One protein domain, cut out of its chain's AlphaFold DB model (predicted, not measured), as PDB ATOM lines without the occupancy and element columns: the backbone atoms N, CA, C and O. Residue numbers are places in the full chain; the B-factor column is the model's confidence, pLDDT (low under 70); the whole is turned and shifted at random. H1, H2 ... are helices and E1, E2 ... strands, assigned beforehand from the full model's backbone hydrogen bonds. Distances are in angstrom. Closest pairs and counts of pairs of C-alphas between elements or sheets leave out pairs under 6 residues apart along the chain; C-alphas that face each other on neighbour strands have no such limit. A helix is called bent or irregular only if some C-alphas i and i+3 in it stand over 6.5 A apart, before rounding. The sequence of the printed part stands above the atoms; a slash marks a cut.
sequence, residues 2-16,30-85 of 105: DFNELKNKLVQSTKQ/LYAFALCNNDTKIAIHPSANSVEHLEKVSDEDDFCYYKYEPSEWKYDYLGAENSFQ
ATOM      1  N   ASP A   2      97.239 115.105  84.805       88.12
ATOM      2  CA  ASP A   2      98.202 114.300  85.580       88.12
ATOM      3  C   ASP A   2      97.498 113.075  86.194       88.12
ATOM      4  O   ASP A   2      96.509 113.199  86.920       88.12
ATOM      5  N   PHE A   3      98.016 111.873  85.936       88.69
ATOM      6  CA  PHE A   3      97.474 110.633  86.495       88.69
ATOM      7  C   PHE A   3      97.456 110.622  88.033       88.69
ATOM      8  O   PHE A   3      96.537 110.068  88.642       88.69
ATOM      9  N   ASN A   4      98.440 111.248  88.686       93.81
ATOM     10  CA  ASN A   4      98.474 111.340  90.144       93.81
ATOM     11  C   ASN A   4      97.338 112.210  90.689       93.81
ATOM     12  O   ASN A   4      96.803 111.909  91.756       93.81
ATOM     13  N   GLU A   5      96.946 113.255  89.960       93.19
ATOM     14  CA  GLU A   5      95.809 114.095  90.328       93.19
ATOM     15  C   GLU A   5      94.504 113.292  90.293       93.19
ATOM     16  O   GLU A   5      93.783 113.255  91.294       93.19
ATOM     17  N   LEU A   6      94.253 112.567  89.193       92.81
ATOM     18  CA  LEU A   6      93.093 111.680  89.064       92.81
ATOM     19  C   LEU A   6      93.057 110.641  90.184       92.81
ATOM     20  O   LEU A   6      92.040 110.479  90.855       92.81
ATOM     21  N   LYS A   7      94.181 109.954  90.412       95.25
ATOM     22  CA  LYS A   7      94.300 108.934  91.458       95.25
ATOM     23  C   LYS A   7      93.968 109.505  92.835       95.25
ATOM     24  O   LYS A   7      93.231 108.879  93.596       95.25
ATOM     25  N   ASN A   8      94.497 110.681  93.163       95.56
ATOM     26  CA  ASN A   8      94.247 111.319  94.451       95.56
ATOM     27  C   ASN A   8      92.776 111.720  94.604       95.56
ATOM     28  O   ASN A   8      92.187 111.423  95.644       95.56
ATOM     29  N   LYS A   9      92.170 112.327  93.574       94.88
ATOM     30  CA  LYS A   9      90.738 112.659  93.573       94.88
ATOM     31  C   LYS A   9      89.881 111.404  93.747       94.88
ATOM     32  O   LYS A   9      89.079 111.366  94.672       94.88
ATOM     33  N   LEU A  10      90.132 110.347  92.971       95.75
ATOM     34  CA  LEU A  10      89.428 109.066  93.091       95.75
ATOM     35  C   LEU A  10      89.489 108.501  94.513       95.75
ATOM     36  O   LEU A  10      88.458 108.127  95.068       95.75
ATOM     37  N   VAL A  11      90.672 108.471  95.137       96.75
ATOM     38  CA  VAL A  11      90.828 107.958  96.508       96.75
ATOM     39  C   VAL A  11      90.031 108.787  97.516       96.75
ATOM     40  O   VAL A  11      89.386 108.210  98.393       96.75
ATOM     41  N   GLN A  12      90.073 110.119  97.424       96.00
ATOM     42  CA  GLN A  12      89.351 110.984  98.361       96.00
ATOM     43  C   GLN A  12      87.836 110.888  98.165       96.00
ATOM     44  O   GLN A  12      87.119 110.643  99.134       96.00
ATOM     45  N   SER A  13      87.365 110.986  96.921       96.62
ATOM     46  CA  SER A  13      85.949 110.869  96.566       96.62
ATOM     47  C   SER A  13      85.362 109.523  96.970       96.62
ATOM     48  O   SER A  13      84.301 109.475  97.584       96.62
ATOM     49  N   THR A  14      86.082 108.425  96.719       97.25
ATOM     50  CA  THR A  14      85.632 107.075  97.095       97.25
ATOM     51  C   THR A  14      85.494 106.941  98.609       97.25
ATOM     52  O   THR A  14      84.470 106.470  99.098       97.25
ATOM     53  N   LYS A  15      86.490 107.403  99.378       96.56
ATOM     54  CA  LYS A  15      86.422 107.375 100.848       96.56
ATOM     55  C   LYS A  15      85.247 108.188 101.375       96.56
ATOM     56  O   LYS A  15      84.544 107.719 102.263       96.56
ATOM     57  N   GLN A  16      85.040 109.390 100.842       96.44
ATOM     58  CA  GLN A  16      83.931 110.251 101.244       96.44
ATOM     59  C   GLN A  16      82.579 109.608 100.932       96.44
ATOM     60  O   GLN A  16      81.723 109.567 101.812       96.44
ATOM     61  N   LEU A  30      75.869  96.568 105.767       98.00
ATOM     62  CA  LEU A  30      76.605  96.781 104.522       98.00
ATOM     63  C   LEU A  30      77.745  95.763 104.396       98.00
ATOM     64  O   LEU A  30      78.704  95.803 105.167       98.00
ATOM     65  N   TYR A  31      77.687  94.897 103.380       96.88
ATOM     66  CA  TYR A  31      78.676  93.826 103.185       96.88
ATOM     67  C   TYR A  31      79.642  94.075 102.020       96.88
ATOM     68  O   TYR A  31      80.687  93.425 101.936       96.88
ATOM     69  N   ALA A  32      79.301  94.979 101.101       97.00
ATOM     70  CA  ALA A  32      80.095  95.233  99.908       97.00
ATOM     71  C   ALA A  32      80.033  96.694  99.474       97.00
ATOM     72  O   ALA A  32      79.009  97.364  99.607       97.00
ATOM     73  N   PHE A  33      81.149  97.142  98.905       97.50
ATOM     74  CA  PHE A  33      81.311  98.431  98.255       97.50
ATOM     75  C   PHE A  33      82.067  98.218  96.946       97.50
ATOM     76  O   PHE A  33      82.996  97.408  96.887       97.50
ATOM     77  N   ALA A  34      81.694  98.963  95.915       96.44
ATOM     78  CA  ALA A  34      82.319  98.922  94.607       96.44
ATOM     79  C   ALA A  34      82.521 100.336  94.066       96.44
ATOM     80  O   ALA A  34      81.803 101.277  94.410       96.44
ATOM     81  N   LEU A  35      83.532 100.467  93.214       95.19
ATOM     82  CA  LEU A  35      83.711 101.622  92.354       95.19
ATOM     83  C   LEU A  35      83.467 101.148  90.928       95.19
ATOM     84  O   LEU A  35      84.239 100.351  90.396       95.19
ATOM     85  N   CYS A  36      82.376 101.616  90.346       92.75
ATOM     86  CA  CYS A  36      81.877 101.165  89.061       92.75
ATOM     87  C   CYS A  36      82.164 102.215  87.994       92.75
ATOM     88  O   CYS A  36      82.346 103.396  88.294       92.75
ATOM     89  N   ASN A  37      82.174 101.785  86.739       89.81
ATOM     90  CA  ASN A  37      82.113 102.663  85.581       89.81
ATOM     91  C   ASN A  37      80.912 102.237  84.737       89.81
ATOM     92  O   ASN A  37      80.647 101.048  84.605       89.81
ATOM     93  N   ASN A  38      80.190 103.197  84.171       80.50
ATOM     94  CA  ASN A  38      79.154 102.881  83.201       80.50
ATOM     95  C   ASN A  38      79.805 102.724  81.819       80.50
ATOM     96  O   ASN A  38      80.371 103.668  81.281       80.50
ATOM     97  N   ASP A  39      79.715 101.552  81.200       66.25
ATOM     98  CA  ASP A  39      80.410 101.312  79.926       66.25
ATOM     99  C   ASP A  39      79.867 102.150  78.756       66.25
ATOM    100  O   ASP A  39      80.540 102.323  77.742       66.25
ATOM    101  N   THR A  40      78.667 102.728  78.893       69.06
ATOM    102  CA  THR A  40      78.058 103.583  77.857       69.06
ATOM    103  C   THR A  40      78.317 105.077  78.057       69.06
ATOM    104  O   THR A  40      78.053 105.877  77.156       69.06
ATOM    105  N   LYS A  41      78.814 105.482  79.232       70.00
ATOM    106  CA  LYS A  41      79.113 106.874  79.594       70.00
ATOM    107  C   LYS A  41      80.299 106.877  80.541       70.00
ATOM    108  O   LYS A  41      80.190 106.252  81.579       70.00
ATOM    109  N   ILE A  42      81.357 107.643  80.268       74.06
ATOM    110  CA  ILE A  42      82.464 107.854  81.221       74.06
ATOM    111  C   ILE A  42      81.884 108.419  82.532       74.06
ATOM    112  O   ILE A  42      81.641 109.619  82.659       74.06
ATOM    113  N   ALA A  43      81.563 107.527  83.465       87.25
ATOM    114  CA  ALA A  43      80.744 107.812  84.631       87.25
ATOM    115  C   ALA A  43      81.143 106.844  85.739       87.25
ATOM    116  O   ALA A  43      80.450 105.874  86.045       87.25
ATOM    117  N   ILE A  44      82.293 107.135  86.330       93.44
ATOM    118  CA  ILE A  44      82.784 106.495  87.536       93.44
ATOM    119  C   ILE A  44      81.864 106.897  88.692       93.44
ATOM    120  O   ILE A  44      81.558 108.083  88.861       93.44
ATOM    121  N   HIS A  45      81.417 105.917  89.474       94.12
ATOM    122  CA  HIS A  45      80.517 106.122  90.605       94.12
ATOM    123  C   HIS A  45      80.696 105.041  91.687       94.12
ATOM    124  O   HIS A  45      81.133 103.928  91.390       94.12
ATOM    125  N   PRO A  46      80.398 105.363  92.955       95.69
ATOM    126  CA  PRO A  46      80.324 104.391  94.034       95.69
ATOM    127  C   PRO A  46      79.034 103.564  93.946       95.69
ATOM    128  O   PRO A  46      77.991 104.065  93.529       95.69
ATOM    129  N   SER A  47      79.107 102.326  94.423       96.50
ATOM    130  CA  SER A  47      77.951 101.478  94.710       96.50
ATOM    131  C   SER A  47      78.205 100.688  95.996       96.50
ATOM    132  O   SER A  47      79.356 100.460  96.386       96.50
ATOM    133  N   ALA A  48      77.143 100.292  96.691       97.75
ATOM    134  CA  ALA A  48      77.220  99.456  97.881       97.75
ATOM    135  C   ALA A  48      75.938  98.648  98.066       97.75
ATOM    136  O   ALA A  48      74.862  99.066  97.632       97.75
ATOM    137  N   ASN A  49      76.046  97.528  98.780       98.12
ATOM    138  CA  ASN A  49      74.897  96.684  99.083       98.12
ATOM    139  C   ASN A  49      74.815  96.294 100.552       98.12
ATOM    140  O   ASN A  49      75.823  96.263 101.263       98.12
ATOM    141  N   SER A  50      73.599  95.953 100.972       98.06
ATOM    142  CA  SER A  50      73.314  95.450 102.309       98.06
ATOM    143  C   SER A  50      72.704  94.055 102.269       98.06
ATOM    144  O   SER A  50      72.106  93.653 101.265       98.06
ATOM    145  N   VAL A  51      72.851  93.318 103.370       97.81
ATOM    146  CA  VAL A  51      72.247  91.990 103.532       97.81
ATOM    147  C   VAL A  51      70.725  92.079 103.397       97.81
ATOM    148  O   VAL A  51      70.128  91.282 102.685       97.81
ATOM    149  N   GLU A  52      70.106  93.111 103.978       97.56
ATOM    150  CA  GLU A  52      68.650  93.290 103.945       97.56
ATOM    151  C   GLU A  52      68.115  93.547 102.534       97.56
ATOM    152  O   GLU A  52      66.984  93.175 102.224       97.56
ATOM    153  N   HIS A  53      68.891  94.217 101.675       97.50
ATOM    154  CA  HIS A  53      68.508  94.366 100.272       97.50
ATOM    155  C   HIS A  53      68.655  93.049  99.527       97.50
ATOM    156  O   HIS A  53      67.717  92.661  98.840       97.50
ATOM    157  N   LEU A  54      69.784  92.354  99.699       97.75
ATOM    158  CA  LEU A  54      70.043  91.070  99.046       97.75
ATOM    159  C   LEU A  54      68.935  90.055  99.356       97.75
ATOM    160  O   LEU A  54      68.308  89.538  98.440       97.75
ATOM    161  N   GLU A  55      68.604  89.863 100.634       96.69
ATOM    162  CA  GLU A  55      67.524  88.962 101.068       96.69
ATOM    163  C   GLU A  55      66.145  89.341 100.510       96.69
ATOM    164  O   GLU A  55      65.260  88.496 100.403       96.69
ATOM    165  N   LYS A  56      65.941  90.617 100.171       96.81
ATOM    166  CA  LYS A  56      64.676  91.108  99.625       96.81
ATOM    167  C   LYS A  56      64.559  90.888  98.117       96.81
ATOM    168  O   LYS A  56      63.438  90.730  97.635       96.81
ATOM    169  N   VAL A  57      65.666  90.988  97.380       95.75
ATOM    170  CA  VAL A  57      65.645  90.998  95.907       95.75
ATOM    171  C   VAL A  57      66.039  89.674  95.273       95.75
ATOM    172  O   VAL A  57      65.705  89.491  94.111       95.75
ATOM    173  N   SER A  58      66.703  88.779  96.009       95.38
ATOM    174  CA  SER A  58      67.149  87.488  95.479       95.38
ATOM    175  C   SER A  58      66.433  86.287  96.088       95.38
ATOM    176  O   SER A  58      66.043  86.315  97.259       95.38
ATOM    177  N   ASP A  59      66.365  85.206  95.322       94.94
ATOM    178  CA  ASP A  59      66.053  83.847  95.750       94.94
ATOM    179  C   ASP A  59      67.255  82.902  95.532       94.94
ATOM    180  O   ASP A  59      68.379  83.343  95.297       94.94
ATOM    181  N   GLU A  60      67.063  81.589  95.690       93.31
ATOM    182  CA  GLU A  60      68.158  80.615  95.549       93.31
ATOM    183  C   GLU A  60      68.766  80.576  94.138       93.31
ATOM    184  O   GLU A  60      69.962  80.291  94.005       93.31
ATOM    185  N   ASP A  61      67.980  80.872  93.101       95.12
ATOM    186  CA  ASP A  61      68.404  80.740  91.708       95.12
ATOM    187  C   ASP A  61      69.239  81.950  91.256       95.12
ATOM    188  O   ASP A  61      70.172  81.800  90.459       95.12
ATOM    189  N   ASP A  62      68.956  83.143  91.788       95.62
ATOM    190  CA  ASP A  62      69.605  84.398  91.392       95.62
ATOM    191  C   ASP A  62      70.488  85.044  92.482       95.62
ATOM    192  O   ASP A  62      71.158  86.050  92.216       95.62
ATOM    193  N   PHE A  63      70.605  84.428  93.669       95.75
ATOM    194  CA  PHE A  63      71.420  84.916  94.793       95.75
ATOM    195  C   PHE A  63      72.823  85.366  94.383       95.75
ATOM    196  O   PHE A  63      73.287  86.439  94.769       95.75
ATOM    197  N   CYS A  64      73.527  84.546  93.597       96.25
ATOM    198  CA  CYS A  64      74.891  84.855  93.170       96.25
ATOM    199  C   CYS A  64      74.954  86.100  92.279       96.25
ATOM    200  O   CYS A  64      75.905  86.869  92.396       96.25
ATOM    201  N   TYR A  65      73.961  86.310  91.416       96.62
ATOM    202  CA  TYR A  65      73.908  87.486  90.554       96.62
ATOM    203  C   TYR A  65      73.730  88.747  91.407       96.62
ATOM    204  O   TYR A  65      74.629  89.586  91.453       96.62
ATOM    205  N   TYR A  66      72.670  88.816  92.214       96.94
ATOM    206  CA  TYR A  66      72.394  89.974  93.071       96.94
ATOM    207  C   TYR A  66      73.471  90.234  94.130       96.94
ATOM    208  O   TYR A  66      73.722  91.380  94.514       96.94
ATOM    209  N   LYS A  67      74.158  89.188  94.598       96.88
ATOM    210  CA  LYS A  67      75.241  89.336  95.571       96.88
ATOM    211  C   LYS A  67      76.465  90.037  94.990       96.88
ATOM    212  O   LYS A  67      77.130  90.766  95.732       96.88
ATOM    213  N   TYR A  68      76.774  89.797  93.717       95.81
ATOM    214  CA  TYR A  68      78.044  90.195  93.107       95.81
ATOM    215  C   TYR A  68      77.923  91.222  91.981       95.81
ATOM    216  O   TYR A  68      78.962  91.754  91.605       95.81
ATOM    217  N   GLU A  69      76.721  91.524  91.486       95.31
ATOM    218  CA  GLU A  69      76.483  92.503  90.418       95.31
ATOM    219  C   GLU A  69      76.149  93.896  90.987       95.31
ATOM    220  O   GLU A  69      75.029  94.108  91.468       95.31
ATOM    221  N   PRO A  70      77.079  94.874  90.946       94.56
ATOM    222  CA  PRO A  70      76.858  96.186  91.543       94.56
ATOM    223  C   PRO A  70      75.734  97.009  90.916       94.56
ATOM    224  O   PRO A  70      75.228  97.910  91.586       94.56
ATOM    225  N   SER A  71      75.329  96.721  89.671       91.19
ATOM    226  CA  SER A  71      74.201  97.417  89.033       91.19
ATOM    227  C   SER A  71      72.845  97.092  89.665       91.19
ATOM    228  O   SER A  71      71.886  97.830  89.460       91.19
ATOM    229  N   GLU A  72      72.754  96.005  90.434       94.94
ATOM    230  CA  GLU A  72      71.535  95.594  91.144       94.94
ATOM    231  C   GLU A  72      71.537  96.001  92.628       94.94
ATOM    232  O   GLU A  72      70.586  95.743  93.381       94.94
ATOM    233  N   TRP A  73      72.632  96.604  93.090       96.50
ATOM    234  CA  TRP A  73      72.814  96.949  94.489       96.50
ATOM    235  C   TRP A  73      72.010  98.185  94.885       96.50
ATOM    236  O   TRP A  73      71.750  99.095  94.101       96.50
ATOM    237  N   LYS A  74      71.622  98.229  96.159       96.56
ATOM    238  CA  LYS A  74      70.716  99.252  96.690       96.56
ATOM    239  C   LYS A  74      71.234 100.686  96.574       96.56
ATOM    240  O   LYS A  74      70.437 101.603  96.380       96.56
ATOM    241  N   TYR A  75      72.531 100.890  96.791       95.50
ATOM    242  CA  TYR A  75      73.130 102.216  96.964       95.50
ATOM    243  C   TYR A  75      73.955 102.641  95.756       95.50
ATOM    244  O   TYR A  75      75.062 103.158  95.906       95.50
ATOM    245  N   ASP A  76      73.413 102.421  94.564       90.94
ATOM    246  CA  ASP A  76      74.050 102.848  93.327       90.94
ATOM    247  C   ASP A  76      74.065 104.385  93.206       90.94
ATOM    248  O   ASP A  76      73.085 105.062  93.532       90.94
ATOM    249  N   TYR A  77      75.203 104.950  92.799       90.31
ATOM    250  CA  TYR A  77      75.482 106.394  92.713       90.31
ATOM    251  C   TYR A  77      75.359 107.210  94.019       90.31
ATOM    252  O   TYR A  77      75.624 108.418  94.006       90.31
ATOM    253  N   LEU A  78      75.005 106.617  95.162       90.31
ATOM    254  CA  LEU A  78      74.905 107.366  96.417       90.31
ATOM    255  C   LEU A  78      76.292 107.866  96.853       90.31
ATOM    256  O   LEU A  78      77.232 107.089  96.999       90.31
ATOM    257  N   GLY A  79      76.438 109.173  97.081       86.12
ATOM    258  CA  GLY A  79      77.749 109.764  97.370       86.12
ATOM    259  C   GLY A  79      78.552 110.152  96.124       86.12
ATOM    260  O   GLY A  79      79.678 110.632  96.256       86.12
ATOM    261  N   ALA A  80      77.992 109.989  94.919       85.88
ATOM    262  CA  ALA A  80      78.602 110.429  93.662       85.88
ATOM    263  C   ALA A  80      78.506 111.951  93.420       85.88
ATOM    264  O   ALA A  80      78.779 112.430  92.317       85.88
ATOM    265  N   GLU A  81      78.066 112.742  94.401       83.75
ATOM    266  CA  GLU A  81      77.798 114.159  94.170       83.75
ATOM    267  C   GLU A  81      79.097 114.971  94.065       83.75
ATOM    268  O   GLU A  81      80.059 114.720  94.794       83.75
ATOM    269  N   ASN A  82      79.098 115.978  93.182       85.12
ATOM    270  CA  ASN A  82      80.161 116.959  92.909       85.12
ATOM    271  C   ASN A  82      81.536 116.366  92.539       85.12
ATOM    272  O   ASN A  82      82.015 116.548  91.426       85.12
ATOM    273  N   SER A  83      82.175 115.626  93.442       88.88
ATOM    274  CA  SER A  83      83.545 115.145  93.278       88.88
ATOM    275  C   SER A  83      83.689 114.071  92.190       88.88
ATOM    276  O   SER A  83      84.647 114.107  91.422       88.88
ATOM    277  N   PHE A  84      82.710 113.171  92.042       93.44
ATOM    278  CA  PHE A  84      82.691 112.223  90.922       93.44
ATOM    279  C   PHE A  84      82.301 112.890  89.602       93.44
ATOM    280  O   PHE A  84      82.791 112.482  88.555       93.44
ATOM    281  N   GLN A  85      81.482 113.947  89.625       91.12
ATOM    282  CA  GLN A  85      81.201 114.735  88.420       91.12
ATOM    283  C   GLN A  85      82.472 115.406  87.891       91.12
ATOM    284  O   GLN A  85      82.738 115.323  86.695       91.12
TER     285      GLN A  85
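This is residues 2 to 16 and 30 to 85 of the 105 residues of an uncharacterized protein of Flavobacteriaceae bacterium (UniProt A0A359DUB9). A bent two-stranded hairpin, E1 and E2, makes the middle of an elongated, loose body, with H1 reaching away at one end and the small helix pair H2 and H3 at the other. From H3 a stretch with no named element, residues 69 to 85, folds back past the hairpin toward the end where H1 lies, while residues 2 to 8, of which 3 to 8 belong to H1, stick out free. The printed part has 71 residues, with three named helices and two named strands in the order H1, E1, E2, H2, H3; the sheet, E1 - E2, is antiparallel and the class is mixed, helices and strands. The whole is loose, with a radius of gyration of the C-alphas of 13.9 A, and the C-alphas span 46 by 24 by 17 A.

H1, residues 3 to 16, begins at C-alpha 3 at (97.474, 110.633, 86.495) and is 20.0 A long from first to last C-alpha. After the cut, E1, residues 30 to 38, begins at C-alpha 30 at (76.605, 96.781, 104.522), is 22.3 A long and bends by 51 degrees at residue 35. E2, residues 41 to 50, is 26.1 A long and bends by 58 degrees at residue 44. H2, residues 51 to 57, is 10.1 A long. H3, residues 63 to 68, is 8.6 A long and ends at C-alpha 68 at (78.044, 90.195, 93.107).

E1 and E2 are a hairpin of antiparallel neighbour strands, their directions 168 degrees apart. N 34 and O 47 are 2.8 A apart and N 45 and O 36 are 2.9 A apart, both within hydrogen-bond range. The closest C-alphas of H1 and E2 are those of Thr 14 and Pro 46, 6.7 A apart. H2 follows E2 by a tight link with 0 residues between them. H2 and H3 touch, the closest C-alphas being those of Leu 54 and Lys 67, 6.5 A apart. They stand at a steep tilt of 56 degrees and run opposite ways. E2 and H3 are apart, but only just, at 8.2 A. H1 is apart from both H2 and H3. In H1, H2 and H3 every O i to N i+4 pair is within hydrogen-bond range.

The two C-alphas farthest apart are those of Asp 2 and Glu 60, at 46.2 A. Residues 17 to 29 are not printed, and C-alphas 16 and 30 are 15.7 A apart across the cut. Of the links that are printed whole, E1 to E2, E2 to H2 and H2 to H3 are tight. The mean pLDDT of the printed part is 92.7, and residues 39 to 40 are under 70.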